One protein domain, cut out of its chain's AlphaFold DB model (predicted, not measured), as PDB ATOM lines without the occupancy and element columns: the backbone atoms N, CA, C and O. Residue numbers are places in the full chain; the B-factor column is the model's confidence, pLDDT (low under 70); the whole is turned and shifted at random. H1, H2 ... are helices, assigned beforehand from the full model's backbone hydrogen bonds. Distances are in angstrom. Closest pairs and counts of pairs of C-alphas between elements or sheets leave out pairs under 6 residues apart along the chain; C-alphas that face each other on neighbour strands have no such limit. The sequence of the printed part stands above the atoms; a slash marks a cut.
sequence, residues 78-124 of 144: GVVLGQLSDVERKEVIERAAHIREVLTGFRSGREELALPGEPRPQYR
ATOM      1  N   GLY A  78     188.412 147.441 175.290       86.31
ATOM      2  CA  GLY A  78     189.453 148.450 175.080       86.31
ATOM      3  C   GLY A  78     188.985 149.651 174.249       86.31
ATOM      4  O   GLY A  78     189.358 150.778 174.566       86.31
ATOM      5  N   VAL A  79     188.138 149.426 173.239       88.38
ATOM      6  CA  VAL A  79     187.553 150.489 172.408       88.38
ATOM      7  C   VAL A  79     186.546 151.291 173.225       88.38
ATOM      8  O   VAL A  79     186.674 152.509 173.318       88.38
ATOM      9  N   VAL A  80     185.617 150.608 173.902       91.12
ATOM     10  CA  VAL A  80     184.593 151.249 174.747       91.12
ATOM     11  C   VAL A  80     185.232 152.101 175.850       91.12
ATOM     12  O   VAL A  80     184.862 153.255 176.043       91.12
ATOM     13  N   LEU A  81     186.234 151.568 176.555       91.75
ATOM     14  CA  LEU A  81     186.933 152.301 177.617       91.75
ATOM     15  C   LEU A  81     187.798 153.452 177.081       91.75
ATOM     16  O   LEU A  81     188.015 154.429 177.796       91.75
ATOM     17  N   GLY A  82     188.298 153.346 175.846       92.75
ATOM     18  CA  GLY A  82     189.082 154.392 175.189       92.75
ATOM     19  C   GLY A  82     188.255 155.603 174.748       92.75
ATOM     20  O   GLY A  82     188.818 156.676 174.554       92.75
ATOM     21  N   GLN A  83     186.936 155.445 174.620       95.38
ATOM     22  CA  GLN A  83     186.004 156.512 174.243       95.38
ATOM     23  C   GLN A  83     185.504 157.340 175.438       95.38
ATOM     24  O   GLN A  83     184.814 158.337 175.237       95.38
ATOM     25  N   LEU A  84     185.835 156.943 176.671       96.94
ATOM     26  CA  LEU A  84     185.408 157.653 177.875       96.94
ATOM     27  C   LEU A  84     186.048 159.041 177.966       96.94
ATOM     28  O   LEU A  84     187.249 159.205 177.737       96.94
ATOM     29  N   SER A  85     185.262 160.024 178.402       97.56
ATOM     30  CA  SER A  85     185.799 161.311 178.847       97.56
ATOM     31  C   SER A  85     186.684 161.145 180.089       97.56
ATOM     32  O   SER A  85     186.611 160.142 180.803       97.56
ATOM     33  N   ASP A  86     187.488 162.159 180.414       97.31
ATOM     34  CA  ASP A  86     188.354 162.123 181.602       97.31
ATOM     35  C   ASP A  86     187.569 161.924 182.909       97.31
ATOM     36  O   ASP A  86     188.038 161.246 183.828       97.31
ATOM     37  N   VAL A  87     186.356 162.482 182.988       97.75
ATOM     38  CA  VAL A  87     185.476 162.342 184.156       97.75
ATOM     39  C   VAL A  87     184.982 160.902 184.281       97.75
ATOM     40  O   VAL A  87     185.144 160.290 185.337       97.75
ATOM     41  N   GLU A  88     184.454 160.326 183.202       97.62
ATOM     42  CA  GLU A  88     183.961 158.943 183.194       97.62
ATOM     43  C   GLU A  88     185.095 157.942 183.429       97.62
ATOM     44  O   GLU A  88     184.956 156.992 184.204       97.62
ATOM     45  N   ARG A  89     186.264 158.180 182.824       97.19
ATOM     46  CA  ARG A  89     187.460 157.366 183.043       97.19
ATOM     47  C   ARG A  89     187.875 157.383 184.510       97.19
ATOM     48  O   ARG A  89     188.202 156.330 185.060       97.19
ATOM     49  N   LYS A  90     187.839 158.549 185.162       97.31
ATOM     50  CA  LYS A  90     188.123 158.672 186.596       97.31
ATOM     51  C   LYS A  90     187.126 157.869 187.435       97.31
ATOM     52  O   LYS A  90     187.549 157.148 188.336       97.31
ATOM     53  N   GLU A  91     185.831 157.931 187.124       97.56
ATOM     54  CA  GLU A  91     184.819 157.128 187.824       97.56
ATOM     55  C   GLU A  91     185.061 155.623 187.686       97.56
ATOM     56  O   GLU A  91     184.972 154.881 188.669       97.56
ATOM     57  N   VAL A  92     185.392 155.157 186.479       96.75
ATOM     58  CA  VAL A  92     185.702 153.745 186.227       96.75
ATOM     59  C   VAL A  92     186.944 153.310 187.002       96.75
ATOM     60  O   VAL A  92     186.933 152.240 187.615       96.75
ATOM     61  N   ILE A  93     187.994 154.136 187.036       95.81
ATOM     62  CA  ILE A  93     189.217 153.855 187.803       95.81
ATOM     63  C   ILE A  93     188.913 153.728 189.300       95.81
ATOM     64  O   ILE A  93     189.389 152.777 189.923       95.81
ATOM     65  N   GLU A  94     188.095 154.620 189.866       96.56
ATOM     66  CA  GLU A  94     187.691 154.543 191.277       96.56
ATOM     67  C   GLU A  94     186.873 153.277 191.569       96.56
ATOM     68  O   GLU A  94     187.156 152.559 192.529       96.56
ATOM     69  N   ARG A  95     185.904 152.929 190.711       96.19
ATOM     70  CA  ARG A  95     185.126 151.686 190.871       96.19
ATOM     71  C   ARG A  95     186.018 150.447 190.791       96.19
ATOM     72  O   ARG A  95     185.890 149.542 191.612       96.19
ATOM     73  N   ALA A  96     186.949 150.419 189.840       95.88
ATOM     74  CA  ALA A  96     187.899 149.324 189.702       95.88
ATOM     75  C   ALA A  96     188.842 149.228 190.914       95.88
ATOM     76  O   ALA A  96     189.179 148.125 191.342       95.88
ATOM     77  N   ALA A  97     189.243 150.366 191.489       94.00
ATOM     78  CA  ALA A  97     190.037 150.414 192.710       94.00
ATOM     79  C   ALA A  97     189.295 149.804 193.902       94.00
ATOM     80  O   ALA A  97     189.874 148.978 194.601       94.00
ATOM     81  N   HIS A  98     188.005 150.105 194.074       92.62
ATOM     82  CA  HIS A  98     187.196 149.475 195.119       92.62
ATOM     83  C   HIS A  98     187.076 147.959 194.941       92.62
ATOM     84  O   HIS A  98     187.213 147.224 195.912       92.62
ATOM     85  N   ILE A  99     186.855 147.470 193.715       93.00
ATOM     86  CA  ILE A  99     186.776 146.022 193.457       93.00
ATOM     87  C   ILE A  99     188.093 145.337 193.838       93.00
ATOM     88  O   ILE A  99     188.081 144.314 194.520       93.00
ATOM     89  N   ARG A 100     189.234 145.910 193.442       92.94
ATOM     90  CA  ARG A 100     190.551 145.381 193.821       92.94
ATOM     91  C   ARG A 100     190.762 145.409 195.331       92.94
ATOM     92  O   ARG A 100     191.228 144.417 195.884       92.94
ATOM     93  N   GLU A 101     190.364 146.492 195.991       92.50
ATOM     94  CA  GLU A 101     190.466 146.633 197.444       92.50
ATOM     95  C   GLU A 101     189.623 145.588 198.176       92.50
ATOM     96  O   GLU A 101     190.111 144.961 199.106       92.50
ATOM     97  N   VAL A 102     188.403 145.318 197.710       90.75
ATOM     98  CA  VAL A 102     187.531 144.273 198.269       90.75
ATOM     99  C   VAL A 102     188.132 142.878 198.102       90.75
ATOM    100  O   VAL A 102     188.022 142.050 199.001       90.75
ATOM    101  N   LEU A 103     188.749 142.598 196.954       86.81
ATOM    102  CA  LEU A 103     189.283 141.267 196.657       86.81
ATOM    103  C   LEU A 103     190.638 140.997 197.317       86.81
ATOM    104  O   LEU A 103     190.977 139.838 197.548       86.81
ATOM    105  N   THR A 104     191.421 142.041 197.588       87.69
ATOM    106  CA  THR A 104     192.835 141.900 197.981       87.69
ATOM    107  C   THR A 104     193.198 142.616 199.280       87.69
ATOM    108  O   THR A 104     194.253 142.357 199.847       87.69
ATOM    109  N   GLY A 105     192.357 143.530 199.760       90.25
ATOM    110  CA  GLY A 105     192.671 144.464 200.841       90.25
ATOM    111  C   GLY A 105     193.443 145.715 200.400       90.25
ATOM    112  O   GLY A 105     193.560 146.641 201.203       90.25
ATOM    113  N   PHE A 106     193.932 145.774 199.153       91.56
ATOM    114  CA  PHE A 106     194.760 146.860 198.613       91.56
ATOM    115  C   PHE A 106     194.052 147.589 197.467       91.56
ATOM    116  O   PHE A 106     193.542 146.957 196.540       91.56
ATOM    117  N   ARG A 107     194.068 148.926 197.451       93.19
ATOM    118  CA  ARG A 107     193.365 149.723 196.423       93.19
ATOM    119  C   ARG A 107     193.967 149.564 195.024       93.19
ATOM    120  O   ARG A 107     193.280 149.619 193.996       93.19
ATOM    121  N   SER A 108     195.270 149.311 194.978       93.62
ATOM    122  CA  SER A 108     195.999 148.928 193.767       93.62
ATOM    123  C   SER A 108     195.706 147.484 193.331       93.62
ATOM    124  O   SER A 108     195.890 147.154 192.161       93.62
ATOM    125  N   GLY A 109     195.223 146.635 194.242       91.31
ATOM    126  CA  GLY A 109     195.124 145.188 194.066       91.31
ATOM    127  C   GLY A 109     196.413 144.423 194.369       91.31
ATOM    128  O   GLY A 109     196.474 143.232 194.081       91.31
ATOM    129  N   ARG A 110     197.458 145.104 194.855       91.00
ATOM    130  CA  ARG A 110     198.812 144.560 195.005       91.00
ATOM    131  C   ARG A 110     199.485 145.086 196.266       91.00
ATOM    132  O   ARG A 110     199.457 146.290 196.518       91.00
ATOM    133  N   GLU A 111     200.126 144.197 197.013       91.12
ATOM    134  CA  GLU A 111     200.842 144.548 198.244       91.12
ATOM    135  C   GLU A 111     202.074 145.418 197.958       91.12
ATOM    136  O   GLU A 111     202.357 146.357 198.696       91.12
ATOM    137  N   GLU A 112     202.753 145.197 196.830       94.25
ATOM    138  CA  GLU A 112     203.957 145.946 196.444       94.25
ATOM    139  C   GLU A 112     203.674 147.433 196.174       94.25
ATOM    140  O   GLU A 112     204.591 148.251 196.131       94.25
ATOM    141  N   LEU A 113     202.399 147.783 195.979       93.44
ATOM    142  CA  LEU A 113     201.910 149.143 195.751       93.44
ATOM    143  C   LEU A 113     200.948 149.584 196.862       93.44
ATOM    144  O   LEU A 113     200.028 150.366 196.601       93.44
ATOM    145  N   ALA A 114     201.109 149.045 198.071       93.12
ATOM    146  CA  ALA A 114     200.271 149.389 199.207       93.12
ATOM    147  C   ALA A 114     200.353 150.889 199.518       93.12
ATOM    148  O   ALA A 114     201.434 151.471 199.650       93.12
ATOM    149  N   LEU A 115     199.188 151.516 199.667       91.88
ATOM    150  CA  LEU A 115     199.113 152.868 200.206       91.88
ATOM    151  C   LEU A 115     199.242 152.837 201.740       91.88
ATOM    152  O   LEU A 115     198.973 151.809 202.368       91.88
ATOM    153  N   PRO A 116     199.607 153.962 202.384       92.12
ATOM    154  CA  PRO A 116     199.622 154.046 203.840       92.12
ATOM    155  C   PRO A 116     198.288 153.599 204.460       92.12
ATOM    156  O   PRO A 116     197.226 154.135 204.134       92.12
ATOM    157  N   GLY A 117     198.353 152.626 205.371       88.81
ATOM    158  CA  GLY A 117     197.179 152.059 206.045       88.81
ATOM    159  C   GLY A 117     196.503 150.896 205.309       88.81
ATOM    160  O   GLY A 117     195.454 150.433 205.761       88.81
ATOM    161  N   GLU A 118     197.082 150.412 204.208       91.00
ATOM    162  CA  GLU A 118     196.666 149.181 203.531       91.00
ATOM    163  C   GLU A 118     197.508 147.971 203.997       91.00
ATOM    164  O   GLU A 118     198.679 148.142 204.340       91.00
ATOM    165  N   PRO A 119     196.939 146.748 204.037       89.81
ATOM    166  CA  PRO A 119     195.577 146.411 203.640       89.81
ATOM    167  C   PRO A 119     194.548 146.830 204.692       89.81
ATOM    168  O   PRO A 119     194.735 146.617 205.896       89.81
ATOM    169  N   ARG A 120     193.426 147.406 204.250       80.62
ATOM    170  CA  ARG A 120     192.405 147.870 205.197       80.62
ATOM    171  C   ARG A 120     191.664 146.670 205.803       80.62
ATOM    172  O   ARG A 120     191.101 145.867 205.057       80.62
ATOM    173  N   PRO A 121     191.577 146.555 207.144       78.62
ATOM    174  CA  PRO A 121     190.998 145.385 207.812       78.62
ATOM    175  C   PRO A 121     189.570 145.039 207.375       78.62
ATOM    176  O   PRO A 121     189.214 143.867 207.325       78.62
ATOM    177  N   GLN A 122     188.774 146.057 207.042       78.81
ATOM    178  CA  GLN A 122     187.374 145.941 206.622       78.81
ATOM    179  C   GLN A 122     187.165 145.204 205.289       78.81
ATOM    180  O   GLN A 122     186.050 144.781 205.006       78.81
ATOM    181  N   TYR A 123     188.227 145.028 204.496       76.38
ATOM    182  CA  TYR A 123     188.197 144.293 203.231       76.38
ATOM    183  C   TYR A 123     188.946 142.954 203.297       76.38
ATOM    184  O   TYR A 123     189.173 142.325 202.268       76.38
ATOM    185  N   ARG A 124     189.339 142.479 204.493       65.88
ATOM    186  CA  ARG A 124     189.956 141.151 204.629       65.88
ATOM    187  C   ARG A 124     188.965 140.055 204.232       65.88
ATOM    188  O   ARG A 124     187.864 139.961 204.782       65.88
TER     189      ARG A 124
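AT A GLANCE: This is residues 78 to 124 of the 144 residues of an uncharacterized protein of Mycobacteroides abscessus (UniProt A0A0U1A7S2). One long helix, H2, makes most of the length of a rod, with the short helix H1 near its first end and a long stretch without named elements, residues 105 to 124, gathered at its last end. Within that stretch, residues 106 to 109 fold back beside the last turns of H2. The printed part has 47 residues with two named helices, H1 then H2, and no named strand; the class is all helix. It is loose, with a radius of gyration of the C-alphas of 12.5 A and spans of 35 by 17 by 17 A.

IN THESE COORDINATES: H1 is residues 78 to 82, beginning at C-alpha 78 (189.453, 148.450, 175.080). A tight link of 3 residues joins it to H2, residues 86 to 104, which is 26.4 A long and ends at C-alpha 104 (192.835, 141.900, 197.981).

HOW THE PARTS SIT: H1 and H2 are close but not clearly touching; their closest C-alphas, those of Leu 81 and Arg 89, are 7.4 A apart. In H1 and H2 every O i to N i+4 pair is within hydrogen-bond range.

THE WHOLE: The two C-alphas farthest apart, those of Val 79 and Pro 121, are 35.9 A apart. The printed part has no cut. Mean pLDDT of the printed part is 91.3; residue 124 is under 70.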